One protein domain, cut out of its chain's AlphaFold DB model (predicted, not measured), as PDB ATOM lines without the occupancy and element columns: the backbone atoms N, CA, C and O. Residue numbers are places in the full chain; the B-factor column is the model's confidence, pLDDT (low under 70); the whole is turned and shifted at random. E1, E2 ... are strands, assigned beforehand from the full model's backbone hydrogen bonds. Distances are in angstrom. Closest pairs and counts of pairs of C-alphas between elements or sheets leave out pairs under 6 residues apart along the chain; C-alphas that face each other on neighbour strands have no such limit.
ATOM      1  N   GLU A   4     240.585 215.357 296.648       95.94
ATOM      2  CA  GLU A   4     241.470 215.969 297.640       95.94
ATOM      3  C   GLU A   4     242.692 216.526 296.927       95.94
ATOM      4  O   GLU A   4     243.237 215.875 296.047       95.94
ATOM      5  N   PHE A   5     243.170 217.696 297.321       96.44
ATOM      6  CA  PHE A   5     244.399 218.262 296.780       96.44
ATOM      7  C   PHE A   5     245.153 218.989 297.884       96.44
ATOM      8  O   PHE A   5     244.575 219.374 298.902       96.44
ATOM      9  N   GLY A   6     246.449 219.158 297.689       96.62
ATOM     10  CA  GLY A   6     247.315 219.809 298.655       96.62
ATOM     11  C   GLY A   6     248.763 219.729 298.213       96.62
ATOM     12  O   GLY A   6     249.052 219.398 297.068       96.62
ATOM     13  N   ASN A   7     249.667 220.008 299.140       97.44
ATOM     14  CA  ASN A   7     251.096 219.835 298.936       97.44
ATOM     15  C   ASN A   7     251.645 218.944 300.054       97.44
ATOM     16  O   ASN A   7     251.241 219.106 301.207       97.44
ATOM     17  N   LEU A   8     252.518 217.996 299.710       95.69
ATOM     18  CA  LEU A   8     253.106 217.041 300.654       95.69
ATOM     19  C   LEU A   8     253.812 217.730 301.831       95.69
ATOM     20  O   LEU A   8     253.705 217.238 302.952       95.69
ATOM     21  N   ASP A   9     254.448 218.882 301.606       94.81
ATOM     22  CA  ASP A   9     255.177 219.627 302.643       94.81
ATOM     23  C   ASP A   9     254.241 220.285 303.669       94.81
ATOM     24  O   ASP A   9     254.668 220.654 304.762       94.81
ATOM     25  N   ASN A  10     252.951 220.410 303.341       95.56
ATOM     26  CA  ASN A  10     251.941 221.009 304.211       95.56
ATOM     27  C   ASN A  10     251.124 219.965 304.989       95.56
ATOM     28  O   ASN A  10     250.219 220.336 305.737       95.56
ATOM     29  N   LEU A  11     251.380 218.669 304.786       94.38
ATOM     30  CA  LEU A  11     250.657 217.611 305.484       94.38
ATOM     31  C   LEU A  11     251.281 217.330 306.851       94.38
ATOM     32  O   LEU A  11     252.482 217.086 306.966       94.38
ATOM     33  N   ASP A  12     250.440 217.255 307.881       93.31
ATOM     34  CA  ASP A  12     250.845 216.670 309.155       93.31
ATOM     35  C   ASP A  12     250.934 215.143 309.009       93.31
ATOM     36  O   ASP A  12     249.932 214.433 308.916       93.31
ATOM     37  N   THR A  13     252.161 214.629 308.952       93.62
ATOM     38  CA  THR A  13     252.433 213.184 308.887       93.62
ATOM     39  C   THR A  13     252.610 212.556 310.270       93.62
ATOM     40  O   THR A  13     253.004 211.387 310.369       93.62
ATOM     41  N   ASN A  14     252.374 213.325 311.340       94.69
ATOM     42  CA  ASN A  14     252.575 212.938 312.733       94.69
ATOM     43  C   ASN A  14     253.980 212.348 312.989       94.69
ATOM     44  O   ASN A  14     254.146 211.339 313.671       94.69
ATOM     45  N   GLY A  15     255.000 212.922 312.336       93.06
ATOM     46  CA  GLY A  15     256.398 212.485 312.423       93.06
ATOM     47  C   GLY A  15     256.732 211.168 311.710       93.06
ATOM     48  O   GLY A  15     257.866 210.705 311.797       93.06
ATOM     49  N   THR A  16     255.782 210.553 311.000       92.94
ATOM     50  CA  THR A  16     255.984 209.237 310.370       92.94
ATOM     51  C   THR A  16     256.410 209.299 308.905       92.94
ATOM     52  O   THR A  16     256.900 208.309 308.368       92.94
ATOM     53  N   GLY A  17     256.182 210.433 308.236       91.25
ATOM     54  CA  GLY A  17     256.335 210.565 306.785       91.25
ATOM     55  C   GLY A  17     255.227 209.890 305.961       91.25
ATOM     56  O   GLY A  17     255.173 210.082 304.746       91.25
ATOM     57  N   TRP A  18     254.310 209.134 306.581       93.31
ATOM     58  CA  TRP A  18     253.192 208.502 305.880       93.31
ATOM     59  C   TRP A  18     252.059 209.502 305.627       93.31
ATOM     60  O   TRP A  18     251.524 210.095 306.563       93.31
ATOM     61  N   PHE A  19     251.650 209.635 304.363       94.31
ATOM     62  CA  PHE A  19     250.564 210.531 303.935       94.31
ATOM     63  C   PHE A  19     249.379 209.807 303.272       94.31
ATOM     64  O   PHE A  19     248.348 210.433 303.025       94.31
ATOM     65  N   ILE A  20     249.514 208.501 303.016       94.62
ATOM     66  CA  ILE A  20     248.456 207.559 302.620       94.62
ATOM     67  C   ILE A  20     248.581 206.351 303.546       94.62
ATOM     68  O   ILE A  20     249.688 205.855 303.750       94.62
ATOM     69  N   GLY A  21     247.477 205.879 304.116       93.12
ATOM     70  CA  GLY A  21     247.521 204.768 305.064       93.12
ATOM     71  C   GLY A  21     246.269 204.666 305.923       93.12
ATOM     72  O   GLY A  21     245.218 205.168 305.551       93.12
ATOM     73  N   PHE A  22     246.378 204.005 307.072       91.88
ATOM     74  CA  PHE A  22     245.247 203.714 307.965       91.88
ATOM     75  C   PHE A  22     245.153 204.625 309.190       91.88
ATOM     76  O   PHE A  22     244.282 204.427 310.033       91.88
ATOM     77  N   SER A  23     246.051 205.594 309.320       91.75
ATOM     78  CA  SER A  23     246.086 206.487 310.473       91.75
ATOM     79  C   SER A  23     245.175 207.693 310.281       91.75
ATOM     80  O   SER A  23     245.059 208.207 309.169       91.75
ATOM     81  N   ASP A  24     244.586 208.206 311.360       91.38
ATOM     82  CA  ASP A  24     243.647 209.332 311.285       91.38
ATOM     83  C   ASP A  24     244.259 210.607 310.687       91.38
ATOM     84  O   ASP A  24     243.563 211.320 309.971       91.38
ATOM     85  N   TRP A  25     245.561 210.861 310.864       91.44
ATOM     86  CA  TRP A  25     246.251 212.009 310.247       91.44
ATOM     87  C   TRP A  25     246.355 211.924 308.712       91.44
ATOM     88  O   TRP A  25     246.653 212.907 308.039       91.44
ATOM     89  N   THR A  26     246.073 210.760 308.119       94.00
ATOM     90  CA  THR A  26     245.970 210.629 306.655       94.00
ATOM     91  C   THR A  26     244.617 211.103 306.119       94.00
ATOM     92  O   THR A  26     244.464 211.252 304.907       94.00
ATOM     93  N   LYS A  27     243.637 211.385 306.990       93.88
ATOM     94  CA  LYS A  27     242.352 211.979 306.606       93.88
ATOM     95  C   LYS A  27     242.562 213.450 306.255       93.88
ATOM     96  O   LYS A  27     243.155 214.197 307.024       93.88
ATOM     97  N   ALA A  28     242.090 213.870 305.083       90.00
ATOM     98  CA  ALA A  28     242.085 215.281 304.708       90.00
ATOM     99  C   ALA A  28     241.078 216.086 305.539       90.00
ATOM    100  O   ALA A  28     241.318 217.251 305.832       90.00
ATOM    101  N   ASP A  29     239.962 215.461 305.914       89.56
ATOM    102  CA  ASP A  29     238.952 216.037 306.792       89.56
ATOM    103  C   ASP A  29     238.298 214.908 307.607       89.56
ATOM    104  O   ASP A  29     237.553 214.097 307.045       89.56
ATOM    105  N   PRO A  30     238.559 214.822 308.923       87.06
ATOM    106  CA  PRO A  30     237.973 213.796 309.780       87.06
ATOM    107  C   PRO A  30     236.438 213.780 309.802       87.06
ATOM    108  O   PRO A  30     235.868 212.749 310.153       87.06
ATOM    109  N   ALA A  31     235.777 214.883 309.430       87.50
ATOM    110  CA  ALA A  31     234.322 214.971 309.355       87.50
ATOM    111  C   ALA A  31     233.745 214.465 308.018       87.50
ATOM    112  O   ALA A  31     232.534 214.275 307.919       87.50
ATOM    113  N   LYS A  32     234.576 214.238 306.986       84.94
ATOM    114  CA  LYS A  32     234.123 213.687 305.699       84.94
ATOM    115  C   LYS A  32     234.006 212.168 305.740       84.94
ATOM    116  O   LYS A  32     234.928 211.468 306.154       84.94
ATOM    117  N   ASP A  33     232.922 211.663 305.155       83.25
ATOM    118  CA  ASP A  33     232.714 210.225 304.945       83.25
ATOM    119  C   ASP A  33     233.783 209.608 304.030       83.25
ATOM    120  O   ASP A  33     234.210 208.468 304.225       83.25
ATOM    121  N   VAL A  34     234.238 210.369 303.027       86.62
ATOM    122  CA  VAL A  34     235.273 209.944 302.082       86.62
ATOM    123  C   VAL A  34     236.556 210.715 302.346       86.62
ATOM    124  O   VAL A  34     236.632 211.921 302.127       86.62
ATOM    125  N   ASN A  35     237.575 209.974 302.773       93.81
ATOM    126  CA  ASN A  35     238.956 210.423 302.855       93.81
ATOM    127  C   ASN A  35     239.804 209.532 301.938       93.81
ATOM    128  O   ASN A  35     240.030 208.354 302.219       93.81
ATOM    129  N   LEU A  36     240.233 210.070 300.802       95.62
ATOM    130  CA  LEU A  36     240.856 209.339 299.704       95.62
ATOM    131  C   LEU A  36     242.194 208.734 300.108       95.62
ATOM    132  O   LEU A  36     242.471 207.588 299.758       95.62
ATOM    133  N   ARG A  37     242.994 209.455 300.894       95.44
ATOM    134  CA  ARG A  37     244.294 208.970 301.386       95.44
ATOM    135  C   ARG A  37     244.186 208.008 302.577       95.44
ATOM    136  O   ARG A  37     245.166 207.342 302.901       95.44
ATOM    137  N   PHE A  38     243.007 207.887 303.186       94.38
ATOM    138  CA  PHE A  38     242.768 207.025 304.344       94.38
ATOM    139  C   PHE A  38     242.179 205.668 303.939       94.38
ATOM    140  O   PHE A  38     241.110 205.589 303.330       94.38
ATOM    141  N   ASN A  39     242.835 204.577 304.312       91.06
ATOM    142  CA  ASN A  39     242.348 203.211 304.166       91.06
ATOM    143  C   ASN A  39     242.252 202.556 305.556       91.06
ATOM    144  O   ASN A  39     243.301 202.261 306.118       91.06
ATOM    145  N   PRO A  40     241.047 202.332 306.113       88.94
ATOM    146  CA  PRO A  40     240.846 201.724 307.427       88.94
ATOM    147  C   PRO A  40     241.733 200.507 307.710       88.94
ATOM    148  O   PRO A  40     241.979 199.674 306.835       88.94
ATOM    149  N   HIS A  41     242.162 200.368 308.965       88.25
ATOM    150  CA  HIS A  41     242.888 199.181 309.404       88.25
ATOM    151  C   HIS A  41     242.057 197.913 309.147       88.25
ATOM    152  O   HIS A  41     240.871 197.863 309.471       88.25
ATOM    153  N   GLY A  42     242.682 196.893 308.555       85.81
ATOM    154  CA  GLY A  42     242.016 195.646 308.170       85.81
ATOM    155  C   GLY A  42     241.216 195.712 306.864       85.81
ATOM    156  O   GLY A  42     240.758 194.674 306.403       85.81
ATOM    157  N   GLN A  43     241.068 196.883 306.228       87.88
ATOM    158  CA  GLN A  43     240.487 196.950 304.889       87.88
ATOM    159  C   GLN A  43     241.527 196.547 303.839       87.88
ATOM    160  O   GLN A  43     242.520 197.245 303.628       87.88
ATOM    161  N   GLU A  44     241.262 195.450 303.134       90.19
ATOM    162  CA  GLU A  44     242.065 195.034 301.985       90.19
ATOM    163  C   GLU A  44     241.911 196.012 300.815       90.19
ATOM    164  O   GLU A  44     240.853 196.619 300.625       90.19
ATOM    165  N   PHE A  45     242.944 196.118 299.983       90.88
ATOM    166  CA  PHE A  45     242.886 196.796 298.693       90.88
ATOM    167  C   PHE A  45     243.555 195.942 297.617       90.88
ATOM    168  O   PHE A  45     244.384 195.079 297.897       90.88
ATOM    169  N   SER A  46     243.192 196.201 296.370       92.38
ATOM    170  CA  SER A  46     243.676 195.489 295.192       92.38
ATOM    171  C   SER A  46     244.100 196.470 294.102       92.38
ATOM    172  O   SER A  46     244.000 197.690 294.272       92.38
ATOM    173  N   ASN A  47     244.602 195.930 292.989       92.50
ATOM    174  CA  ASN A  47     244.939 196.691 291.784       92.50
ATOM    175  C   ASN A  47     245.895 197.869 292.049       92.50
ATOM    176  O   ASN A  47     245.818 198.908 291.386       92.50
ATOM    177  N   LEU A  48     246.809 197.699 293.021       95.12
ATOM    178  CA  LEU A  48     247.853 198.680 293.282       95.12
ATOM    179  C   LEU A  48     248.726 198.810 292.037       95.12
ATOM    180  O   LEU A  48     249.322 197.845 291.562       95.12
ATOM    181  N   SER A  49     248.809 200.023 291.523       95.75
ATOM    182  CA  SER A  49     249.651 200.366 290.391       95.75
ATOM    183  C   SER A  49     250.301 201.715 290.640       95.75
ATOM    184  O   SER A  49     249.690 202.622 291.201       95.75
ATOM    185  N   ALA A  50     251.555 201.844 290.224       97.25
ATOM    186  CA  ALA A  50     252.301 203.085 290.306       97.25
ATOM    187  C   ALA A  50     253.026 203.326 288.987       97.25
ATOM    188  O   ALA A  50     253.449 202.387 288.311       97.25
ATOM    189  N   LYS A  51     253.170 204.595 288.623       96.69
ATOM    190  CA  LYS A  51     253.995 205.005 287.493       96.69
ATOM    191  C   LYS A  51     254.709 206.308 287.801       96.69
ATOM    192  O   LYS A  51     254.118 207.227 288.368       96.69
ATOM    193  N   TRP A  52     255.952 206.379 287.346       96.12
ATOM    194  CA  TRP A  52     256.668 207.627 287.146       96.12
ATOM    195  C   TRP A  52     256.568 208.005 285.682       96.12
ATOM    196  O   TRP A  52     256.786 207.158 284.813       96.12
ATOM    197  N   MET A  53     256.231 209.256 285.398       96.56
ATOM    198  CA  MET A  53     256.112 209.697 284.021       96.56
ATOM    199  C   MET A  53     256.662 211.098 283.838       96.56
ATOM    200  O   MET A  53     256.262 212.035 284.523       96.56
ATOM    201  N   HIS A  54     257.585 211.206 282.891       97.56
ATOM    202  CA  HIS A  54     258.051 212.477 282.380       97.56
ATOM    203  C   HIS A  54     257.115 212.941 281.260       97.56
ATOM    204  O   HIS A  54     256.769 212.169 280.358       97.56
ATOM    205  N   HIS A  55     256.690 214.190 281.365       97.06
ATOM    206  CA  HIS A  55     255.642 214.795 280.572       97.06
ATOM    207  C   HIS A  55     256.169 216.003 279.815       97.06
ATOM    208  O   HIS A  55     256.773 216.887 280.416       97.06
ATOM    209  N   ILE A  56     255.878 216.060 278.517       96.94
ATOM    210  CA  ILE A  56     256.283 217.153 277.626       96.94
ATOM    211  C   ILE A  56     255.051 217.907 277.133       96.94
ATOM    212  O   ILE A  56     253.984 217.321 276.934       96.94
ATOM    213  N   VAL A  57     255.195 219.215 276.925       96.88
ATOM    214  CA  VAL A  57     254.103 220.062 276.427       96.88
ATOM    215  C   VAL A  57     253.617 219.553 275.067       96.88
ATOM    216  O   VAL A  57     254.410 219.164 274.211       96.88
ATOM    217  N   GLY A  58     252.298 219.553 274.871       91.31
ATOM    218  CA  GLY A  58     251.654 219.107 273.633       91.31
ATOM    219  C   GLY A  58     251.350 217.608 273.568       91.31
ATOM    220  O   GLY A  58     250.729 217.160 272.605       91.31
ATOM    221  N   GLU A  59     251.728 216.815 274.576       94.38
ATOM    222  CA  GLU A  59     251.303 215.418 274.609       94.38
ATOM    223  C   GLU A  59     249.789 215.272 274.834       94.38
ATOM    224  O   GLU A  59     249.168 215.999 275.607       94.38
ATOM    225  N   THR A  60     249.195 214.259 274.204       93.69
ATOM    226  CA  THR A  60     247.746 213.995 274.263       93.69
ATOM    227  C   THR A  60     247.395 212.767 275.094       93.69
ATOM    228  O   THR A  60     246.223 212.417 275.233       93.69
ATOM    229  N   ARG A  61     248.393 212.105 275.698       91.44
ATOM    230  CA  ARG A  61     248.186 210.877 276.483       91.44
ATOM    231  C   ARG A  61     247.248 211.099 277.662       91.44
ATOM    232  O   ARG A  61     246.660 210.127 278.119       91.44
ATOM    233  N   GLY A  62     247.131 212.324 278.175       91.50
ATOM    234  CA  GLY A  62     246.234 212.699 279.266       91.50
ATOM    235  C   GLY A  62     244.756 212.835 278.883       91.50
ATOM    236  O   GLY A  62     243.930 212.915 279.785       91.50
ATOM    237  N   LEU A  63     244.417 212.822 277.591       93.81
ATOM    238  CA  LEU A  63     243.052 213.026 277.093       93.81
ATOM    239  C   LEU A  63     242.254 211.715 277.030       93.81
ATOM    240  O   LEU A  63     242.835 210.629 276.969       93.81
ATOM    241  N   ASN A  64     240.919 211.826 277.012       90.00
ATOM    242  CA  ASN A  64     239.970 210.716 276.815       90.00
ATOM    243  C   ASN A  64     240.237 209.498 277.715       90.00
ATOM    244  O   ASN A  64     240.165 208.346 277.276       90.00
ATOM    245  N   LYS A  65     240.598 209.740 278.979       91.12
ATOM    246  CA  LYS A  65     240.830 208.656 279.931       91.12
ATOM    247  C   LYS A  65     239.524 207.920 280.234       91.12
ATOM    248  O   LYS A  65     238.471 208.555 280.309       91.12
ATOM    249  N   PRO A  66     239.581 206.597 280.465       91.69
ATOM    250  CA  PRO A  66     238.447 205.900 281.046       91.69
ATOM    251  C   PRO A  66     238.120 206.505 282.417       91.69
ATOM    252  O   PRO A  66     239.006 207.015 283.114       91.69
ATOM    253  N   ILE A  67     236.847 206.416 282.805       94.31
ATOM    254  CA  ILE A  67     236.393 206.822 284.135       94.31
ATOM    255  C   ILE A  67     237.226 206.121 285.219       94.31
ATOM    256  O   ILE A  67     237.626 204.964 285.063       94.31
ATOM    257  N   SER A  68     237.530 206.826 286.311       91.81
ATOM    258  CA  SER A  68     238.306 206.241 287.408       91.81
ATOM    259  C   SER A  68     237.533 205.090 288.058       91.81
ATOM    260  O   SER A  68     236.384 205.270 288.449       91.81
ATOM    261  N   TYR A  69     238.152 203.918 288.194       88.19
ATOM    262  CA  TYR A  69     237.514 202.737 288.798       88.19
ATOM    263  C   TYR A  69     237.797 202.600 290.305       88.19
ATOM    264  O   TYR A  69     237.039 201.967 291.034       88.19
ATOM    265  N   GLY A  70     238.864 203.243 290.782       92.25
ATOM    266  CA  GLY A  70     239.325 203.212 292.167       92.25
ATOM    267  C   GLY A  70     239.816 204.575 292.632       92.25
ATOM    268  O   GLY A  70     239.474 205.609 292.057       92.25
ATOM    269  N   ARG A  71     240.659 204.574 293.661       95.81
ATOM    270  CA  ARG A  71     241.339 205.777 294.131       95.81
ATOM    271  C   ARG A  71     242.605 205.982 293.323       95.81
ATOM    272  O   ARG A  71     243.346 205.034 293.076       95.81
ATOM    273  N   THR A  72     242.850 207.213 292.906       97.38
ATOM    274  CA  THR A  72     244.088 207.594 292.225       97.38
ATOM    275  C   THR A  72     244.640 208.846 292.884       97.38
ATOM    276  O   THR A  72     243.871 209.723 293.255       97.38
ATOM    277  N   ILE A  73     245.959 208.935 293.021       98.12
ATOM    278  CA  ILE A  73     246.671 210.151 293.409       98.12
ATOM    279  C   ILE A  73     247.766 210.430 292.390       98.12
ATOM    280  O   ILE A  73     248.491 209.516 292.003       98.12
ATOM    281  N   THR A  74     247.893 211.682 291.971       98.38
ATOM    282  CA  THR A  74     249.002 212.168 291.148       98.38
ATOM    283  C   THR A  74     249.717 213.283 291.889       98.38
ATOM    284  O   THR A  74     249.069 214.201 292.380       98.38
ATOM    285  N   MET A  75     251.043 213.194 291.950       98.56
ATOM    286  CA  MET A  75     251.940 214.159 292.582       98.56
ATOM    287  C   MET A  75     252.896 214.746 291.546       98.56
ATOM    288  O   MET A  75     253.419 214.008 290.705       98.56
ATOM    289  N   LEU A  76     253.161 216.048 291.631       98.50
ATOM    290  CA  LEU A  76     254.230 216.707 290.891       98.50
ATOM    291  C   LEU A  76     255.564 216.481 291.612       98.50
ATOM    292  O   LEU A  76     255.729 216.843 292.775       98.50
ATOM    293  N   MET A  77     256.524 215.885 290.913       98.00
ATOM    294  CA  MET A  77     257.827 215.511 291.472       98.00
ATOM    295  C   MET A  77     258.963 216.428 291.016       98.00
ATOM    296  O   MET A  77     260.016 216.441 291.648       98.00
ATOM    297  N   SER A  78     258.780 217.157 289.915       96.69
ATOM    298  CA  SER A  78     259.773 218.101 289.403       96.69
ATOM    299  C   SER A  78     259.726 219.433 290.161       96.69
ATOM    300  O   SER A  78     258.657 219.875 290.575       96.69
ATOM    301  N   ASP A  79     260.887 220.074 290.330       94.75
ATOM    302  CA  ASP A  79     261.011 221.371 291.023       94.75
ATOM    303  C   ASP A  79     260.296 222.508 290.277       94.75
ATOM    304  O   ASP A  79     259.830 223.471 290.881       94.75
ATOM    305  N   SER A  80     260.182 222.370 288.957       90.94
ATOM    306  CA  SER A  80     259.369 223.206 288.085       90.94
ATOM    307  C   SER A  80     258.429 222.329 287.259       90.94
ATOM    308  O   SER A  80     258.697 221.150 287.015       90.94
ATOM    309  N   GLY A  81     257.289 222.879 286.851       95.25
ATOM    310  CA  GLY A  81     256.337 222.156 286.018       95.25
ATOM    311  C   GLY A  81     254.938 222.736 286.072       95.25
ATOM    312  O   GLY A  81     254.691 223.767 286.703       95.25
ATOM    313  N   GLY A  82     254.032 222.110 285.333       97.62
ATOM    314  CA  GLY A  82     252.641 222.519 285.242       97.62
ATOM    315  C   GLY A  82     251.819 221.361 284.721       97.62
ATOM    316  O   GLY A  82     251.758 221.144 283.512       97.62
ATOM    317  N   PHE A  83     251.215 220.610 285.635       97.94
ATOM    318  CA  PHE A  83     250.381 219.466 285.299       97.94
ATOM    319  C   PHE A  83     248.954 219.751 285.742       97.94
ATOM    320  O   PHE A  83     248.635 219.704 286.931       97.94
ATOM    321  N   ARG A  84     248.100 220.109 284.784       98.00
ATOM    322  CA  ARG A  84     246.704 220.442 285.049       98.00
ATOM    323  C   ARG A  84     245.839 219.213 284.863       98.00
ATOM    324  O   ARG A  84     245.964 218.516 283.861       98.00
ATOM    325  N   ILE A  85     244.945 218.961 285.806       98.06
ATOM    326  CA  ILE A  85     243.944 217.907 285.698       98.06
ATOM    327  C   ILE A  85     242.568 218.553 285.787       98.06
ATOM    328  O   ILE A  85     242.291 219.342 286.692       98.06
ATOM    329  N   GLU A  86     241.719 218.223 284.824       97.88
ATOM    330  CA  GLU A  86     240.301 218.546 284.857       97.88
ATOM    331  C   GLU A  86     239.514 217.321 285.291       97.88
ATOM    332  O   GLU A  86     239.840 216.199 284.898       97.88
ATOM    333  N   PHE A  87     238.458 217.548 286.060       97.81
ATOM    334  CA  PHE A  87     237.551 216.529 286.557       97.81
ATOM    335  C   PHE A  87     236.114 216.894 286.225       97.81
ATOM    336  O   PHE A  87     235.753 218.069 286.249       97.81
ATOM    337  N   SER A  88     235.288 215.888 285.957       96.94
ATOM    338  CA  SER A  88     233.852 216.055 285.737       96.94
ATOM    339  C   SER A  88     233.086 214.816 286.211       96.94
ATOM    340  O   SER A  88     233.630 213.708 286.262       96.94
ATOM    341  N   SER A  89     231.812 214.989 286.573       94.88
ATOM    342  CA  SER A  89     230.898 213.865 286.811       94.88
ATOM    343  C   SER A  89     230.336 213.302 285.501       94.88
ATOM    344  O   SER A  89     229.725 212.232 285.483       94.88
ATOM    345  N   ARG A  90     230.584 213.996 284.381       94.44
ATOM    346  CA  ARG A  90     230.106 213.662 283.042       94.44
ATOM    347  C   ARG A  90     231.267 213.551 282.047       94.44
ATOM    348  O   ARG A  90     232.274 214.239 282.183       94.44
ATOM    349  N   PRO A  91     231.128 212.734 280.990       94.88
ATOM    350  CA  PRO A  91     232.185 212.569 279.993       94.88
ATOM    351  C   PRO A  91     232.369 213.786 279.073       94.88
ATOM    352  O   PRO A  91     233.324 213.816 278.306       94.88
ATOM    353  N   ASP A  92     231.455 214.764 279.096       94.81
ATOM    354  CA  ASP A  92     231.470 215.925 278.199       94.81
ATOM    355  C   ASP A  92     232.220 217.148 278.755       94.81
ATOM    356  O   ASP A  92     232.361 218.125 278.023       94.81
ATOM    357  N   PHE A  93     232.699 217.100 280.009       95.88
ATOM    358  CA  PHE A  93     233.467 218.172 280.667       95.88
ATOM    359  C   PHE A  93     232.848 219.571 280.488       95.88
ATOM    360  O   PHE A  93     233.551 220.574 280.323       95.88
ATOM    361  N   LYS A  94     231.514 219.664 280.543       94.75
ATOM    362  CA  LYS A  94     230.802 220.942 280.435       94.75
ATOM    363  C   LYS A  94     230.660 221.635 281.785       94.75
ATOM    364  O   LYS A  94     230.304 221.029 282.792       94.75
ATOM    365  N   ALA A  95     230.823 222.955 281.766       91.50
ATOM    366  CA  ALA A  95     230.486 223.809 282.897       91.50
ATOM    367  C   ALA A  95     228.990 223.684 283.282       91.50
ATOM    368  O   ALA A  95     228.149 223.460 282.406       91.50
ATOM    369  N   PRO A  96     228.638 223.865 284.571       90.25
ATOM    370  CA  PRO A  96     229.526 224.172 285.699       90.25
ATOM    371  C   PRO A  96     230.162 222.932 286.359       90.25
ATOM    372  O   PRO A  96     230.813 223.072 287.385       90.25
ATOM    373  N   ASP A  97     229.979 221.734 285.797       92.38
ATOM    374  CA  ASP A  97     230.376 220.455 286.414       92.38
ATOM    375  C   ASP A  97     231.873 220.115 286.263       92.38
ATOM    376  O   ASP A  97     232.338 219.068 286.714       92.38
ATOM    377  N   THR A  98     232.638 220.990 285.610       96.38
ATOM    378  CA  THR A  98     234.074 220.809 285.383       96.38
ATOM    379  C   THR A  98     234.889 221.560 286.423       96.38
ATOM    380  O   THR A  98     234.768 222.779 286.563       96.38
ATOM    381  N   HIS A  99     235.778 220.839 287.098       96.00
ATOM    382  CA  HIS A  99     236.703 221.379 288.089       96.00
ATOM    383  C   HIS A  99     238.141 221.183 287.622       96.00
ATOM    384  O   HIS A  99     238.516 220.086 287.218       96.00
ATOM    385  N   ASN A 100     238.958 222.229 287.710       96.31
ATOM    386  CA  ASN A 100     240.321 222.225 287.187       96.31
ATOM    387  C   ASN A 100     241.311 222.491 288.316       96.31
ATOM    388  O   ASN A 100     241.127 223.436 289.082       96.31
ATOM    389  N   TYR A 101     242.381 221.702 288.377       97.88
ATOM    390  CA  TYR A 101     243.449 221.848 289.361       97.88
ATOM    391  C   TYR A 101     244.800 221.806 288.664       97.88
ATOM    392  O   TYR A 101     245.042 220.928 287.838       97.88
ATOM    393  N   LEU A 102     245.677 222.750 288.991       98.25
ATOM    394  CA  LEU A 102     247.038 222.813 288.472       98.25
ATOM    395  C   LEU A 102     248.011 222.400 289.574       98.25
ATOM    396  O   LEU A 102     248.028 223.017 290.632       98.25
ATOM    397  N   LEU A 103     248.824 221.378 289.304       98.56
ATOM    398  CA  LEU A 103     250.004 221.069 290.103       98.56
ATOM    399  C   LEU A 103     251.167 221.894 289.546       98.56
ATOM    400  O   LEU A 103     251.511 221.748 288.367       98.56
ATOM    401  N   GLU A 104     251.750 222.770 290.359       97.62
ATOM    402  CA  GLU A 104     252.778 223.722 289.908       97.62
ATOM    403  C   GLU A 104     253.988 223.841 290.835       97.62
ATOM    404  O   GLU A 104     255.033 224.330 290.402       97.62
ATOM    405  N   LYS A 105     253.882 223.359 292.074       97.94
ATOM    406  CA  LYS A 105     254.988 223.236 293.023       97.94
ATOM    407  C   LYS A 105     255.298 221.767 293.258       97.94
ATOM    408  O   LYS A 105     254.401 220.926 293.314       97.94
ATOM    409  N   ARG A 106     256.579 221.444 293.430       97.88
ATOM    410  CA  ARG A 106     256.986 220.099 293.843       97.88
ATOM    411  C   ARG A 106     256.223 219.682 295.101       97.88
ATOM    412  O   ARG A 106     256.046 220.478 296.018       97.88
ATOM    413  N   GLY A 107     255.761 218.439 295.117       97.62
ATOM    414  CA  GLY A 107     254.934 217.907 296.191       97.62
ATOM    415  C   GLY A 107     253.454 218.267 296.075       97.62
ATOM    416  O   GLY A 107     252.664 217.711 296.834       97.62
ATOM    417  N   ASP A 108     253.035 219.123 295.135       98.56
ATOM    418  CA  ASP A 108     251.612 219.308 294.860       98.56
ATOM    419  C   ASP A 108     251.011 217.970 294.444       98.56
ATOM    420  O   ASP A 108     251.554 217.259 293.595       98.56
ATOM    421  N   PHE A 109     249.874 217.632 295.033       98.31
ATOM    422  CA  PHE A 109     249.162 216.408 294.741       98.31
ATOM    423  C   PHE A 109     247.678 216.662 294.562       98.31
ATOM    424  O   PHE A 109     247.093 217.579 295.142       98.31
ATOM    425  N   ILE A 110     247.058 215.769 293.805       98.31
ATOM    426  CA  ILE A 110     245.615 215.619 293.758       98.31
ATOM    427  C   ILE A 110     245.260 214.141 293.793       98.31
ATOM    428  O   ILE A 110     245.808 213.339 293.035       98.31
ATOM    429  N   ALA A 111     244.362 213.781 294.698       97.94
ATOM    430  CA  ALA A 111     243.737 212.481 294.795       97.94
ATOM    431  C   ALA A 111     242.270 212.581 294.371       97.94
ATOM    432  O   ALA A 111     241.600 213.571 294.652       97.94
ATOM    433  N   TRP A 112     241.761 211.544 293.717       97.38
ATOM    434  CA  TRP A 112     240.353 211.434 293.353       97.38
ATOM    435  C   TRP A 112     239.836 210.005 293.504       97.38
ATOM    436  O   TRP A 112     240.596 209.029 293.463       97.38
ATOM    437  N   GLY A 113     238.527 209.899 293.723       95.50
ATOM    438  CA  GLY A 113     237.825 208.635 293.908       95.50
ATOM    439  C   GLY A 113     237.447 207.923 292.607       95.50
ATOM    440  O   GLY A 113     237.813 208.318 291.495       95.50
ATOM    441  N   ALA A 114     236.674 206.850 292.769       93.56
ATOM    442  CA  ALA A 114     236.042 206.154 291.658       93.56
ATOM    443  C   ALA A 114     234.905 207.000 291.058       93.56
ATOM    444  O   ALA A 114     234.404 207.928 291.689       93.56
ATOM    445  N   ASN A 115     234.461 206.643 289.856       93.75
ATOM    446  CA  ASN A 115     233.363 207.288 289.131       93.75
ATOM    447  C   ASN A 115     233.597 208.775 288.810       93.75
ATOM    448  O   ASN A 115     232.648 209.536 288.642       93.75
ATOM    449  N   VAL A 116     234.864 209.183 288.698       95.50
ATOM    450  CA  VAL A 116     235.262 210.534 288.291       95.50
ATOM    451  C   VAL A 116     235.891 210.485 286.897       95.50
ATOM    452  O   VAL A 116     236.867 209.752 286.673       95.50
ATOM    453  N   TYR A 117     235.342 211.258 285.956       97.19
ATOM    454  CA  TYR A 117     235.996 211.510 284.672       97.19
ATOM    455  C   TYR A 117     237.135 212.491 284.893       97.19
ATOM    456  O   TYR A 117     236.986 213.455 285.640       97.19
ATOM    457  N   HIS A 118     238.273 212.241 284.254       97.44
ATOM    458  CA  HIS A 118     239.426 213.122 284.352       97.44
ATOM    459  C   HIS A 118     240.178 213.201 283.030       97.44
ATOM    460  O   HIS A 118     240.212 212.242 282.258       97.44
ATOM    461  N   GLN A 119     240.816 214.338 282.797       97.19
ATOM    462  CA  GLN A 119     241.766 214.524 281.710       97.19
ATOM    463  C   GLN A 119     242.922 215.392 282.183       97.19
ATOM    464  O   GLN A 119     242.745 216.269 283.023       97.19
ATOM    465  N   ALA A 120     244.115 215.107 281.677       96.94
ATOM    466  CA  ALA A 120     245.330 215.789 282.088       96.94
ATOM    467  C   ALA A 120     245.973 216.542 280.926       96.94
ATOM    468  O   ALA A 120     246.037 216.041 279.802       96.94
ATOM    469  N   PHE A 121     246.495 217.721 281.243       97.25
ATOM    470  CA  PHE A 121     247.149 218.641 280.331       97.25
ATOM    471  C   PHE A 121     248.516 219.015 280.887       97.25
ATOM    472  O   PHE A 121     248.667 219.346 282.065       97.25
ATOM    473  N   VAL A 122     249.517 218.967 280.016       97.69
ATOM    474  CA  VAL A 122     250.885 219.355 280.348       97.69
ATOM    475  C   VAL A 122     251.068 220.803 279.923       97.69
ATOM    476  O   VAL A 122     251.344 221.087 278.760       97.69
ATOM    477  N   GLU A 123     250.866 221.714 280.871       97.44
ATOM    478  CA  GLU A 123     251.028 223.161 280.679       97.44
ATOM    479  C   GLU A 123     252.509 223.544 280.626       97.44
ATOM    480  O   GLU A 123     252.917 224.448 279.900       97.44
ATOM    481  N   ARG A 124     253.330 222.837 281.409       97.81
ATOM    482  CA  ARG A 124     254.791 222.931 281.404       97.81
ATOM    483  C   ARG A 124     255.374 221.544 281.637       97.81
ATOM    484  O   ARG A 124     254.788 220.736 282.363       97.81
ATOM    485  N   GLU A 125     256.532 221.298 281.032       97.69
ATOM    486  CA  GLU A 125     257.280 220.052 281.190       97.69
ATOM    487  C   GLU A 125     257.404 219.684 282.673       97.69
ATOM    488  O   GLU A 125     257.687 220.535 283.515       97.69
ATOM    489  N   SER A 126     257.082 218.438 283.008       97.38
ATOM    490  CA  SER A 126     256.949 218.012 284.399       97.38
ATOM    491  C   SER A 126     257.193 216.521 284.559       97.38
ATOM    492  O   SER A 126     257.039 215.739 283.626       97.38
ATOM    493  N   THR A 127     257.551 216.103 285.768       98.00
ATOM    494  CA  THR A 127     257.597 214.683 286.126       98.00
ATOM    495  C   THR A 127     256.553 214.416 287.193       98.00
ATOM    496  O   THR A 127     256.545 215.089 288.221       98.00
ATOM    497  N   THR A 128     255.687 213.426 286.973       98.25
ATOM    498  CA  THR A 128     254.652 213.036 287.935       98.25
ATOM    499  C   THR A 128     254.875 211.630 288.482       98.25
ATOM    500  O   THR A 128     255.403 210.753 287.792       98.25
ATOM    501  N   LEU A 129     254.445 211.418 289.727       98.44
ATOM    502  CA  LEU A 129     254.198 210.099 290.301       98.44
ATOM    503  C   LEU A 129     252.689 209.919 290.423       98.44
ATOM    504  O   LEU A 129     252.033 210.670 291.142       98.44
ATOM    505  N   THR A 130     252.143 208.905 289.759       98.00
ATOM    506  CA  THR A 130     250.745 208.505 289.936       98.00
ATOM    507  C   THR A 130     250.681 207.150 290.616       98.00
ATOM    508  O   THR A 130     251.324 206.210 290.150       98.00
ATOM    509  N   MET A 131     249.850 207.026 291.648       97.56
ATOM    510  CA  MET A 131     249.468 205.741 292.232       97.56
ATOM    511  C   MET A 131     247.961 205.533 292.114       97.56
ATOM    512  O   MET A 131     247.193 206.486 292.242       97.56
ATOM    513  N   ARG A 132     247.534 204.291 291.908       96.06
ATOM    514  CA  ARG A 132     246.128 203.882 291.913       96.06
ATOM    515  C   ARG A 132     245.958 202.609 292.719       96.06
ATOM    516  O   ARG A 132     246.809 201.729 292.648       96.06
ATOM    517  N   TRP A 133     244.857 202.519 293.450       95.31
ATOM    518  CA  TRP A 133     244.458 201.332 294.192       95.31
ATOM    519  C   TRP A 133     242.938 201.277 294.339       95.31
ATOM    520  O   TRP A 133     242.233 202.282 294.216       95.31
ATOM    521  N   GLU A 134     242.428 200.090 294.628       92.44
ATOM    522  CA  GLU A 134     241.003 199.831 294.784       92.44
ATOM    523  C   GLU A 134     240.752 199.221 296.160       92.44
ATOM    524  O   GLU A 134     241.071 198.048 296.369       92.44
ATOM    525  N   PRO A 135     240.199 199.987 297.118       87.31
ATOM    526  CA  PRO A 135     239.743 199.414 298.373       87.31
ATOM    527  C   PRO A 135     238.695 198.334 298.094       87.31
ATOM    528  O   PRO A 135     237.772 198.543 297.302       87.31
ATOM    529  N   SER A 136     238.820 197.186 298.755       83.50
ATOM    530  CA  SER A 136     237.797 196.141 298.725       83.50
ATOM    531  C   SER A 136     236.450 196.724 299.168       83.50
ATOM    532  O   SER A 136     236.375 197.557 300.082       83.50
TER     533      SER A 136
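This is residues 4 to 136 of the 141 residues of an uncharacterized protein of Leptolyngbyaceae cyanobacterium CCMR0081 (UniProt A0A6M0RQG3). Two sheets lie face to face as a sandwich, a twisted sheet of five strands against a smaller one of three, and the long link of residues 8 to 44 covers the other face of the larger sheet. A second long link, residues 56 to 70, passes along the E7 edge of the smaller sheet. The printed part has 133 residues with no named helix and eight named strands, E1 to E8 in order; the class is all strand, though under half of the residues, 56 of 133, are in named elements. Both sheets are antiparallel, in the orders E1 - E6 - E3 - E8 - E2 and E5 - E4 - E7. The whole is compact, with a radius of gyration of the C-alphas of 14.8 A and spans of 42 by 33 by 27 A.

E1, residues 4 to 7, begins at C-alpha 4 at (241.470, 215.969, 297.640). E2 is residues 45 to 55, 28.5 A long, with C-alpha 45 at (242.886, 196.796, 298.693). E3 is residues 71 to 76, E4 residues 82 to 88, E5 residues 99 to 103 and E6 residues 108 to 112. E7, residues 117 to 124, is 22.2 A long. E8, residues 126 to 135, is 28.9 A long and ends at C-alpha 135 at (239.743, 199.414, 298.373).

In the larger sheet, edge strand E1 pairs with E6, with N 4 and O 111 2.9 A apart. E6 pairs with E3, with N 74 and O 110 at 2.9 A. E3 pairs with E8, with N 73 and O 131 at 2.9 A. E8 pairs with edge strand E2 at 171 degrees, with N 51 and O 130 at 2.9 A. In the smaller sheet, E4 and E5 form a hairpin, with N 85 and O 101 at 2.8 A, and E4 pairs with E7, with N 84 and O 121 at 2.9 A. These N and O pairs are within hydrogen-bond range. In the sandwich, the facing parts are 9.9 A centre to centre, their best planes 15 degrees apart and their strands at 26 degrees. E1 and E5 are near each other, with 5 pairs of C-alphas within 10 A. The closest C-alphas of E2 and E7, those of His 55 and Val 122, are 6.6 A apart. E7 and E8 meet only through their link, residue 125.

The C-alphas farthest apart, those of Gly 42 and Gly 58, are 42.8 A apart. The links E1 to E2, 37 residues, and E2 to E3, 15 residues, are long. The printed part has no cut. Its mean pLDDT is 94.5, and no printed residue is under 70.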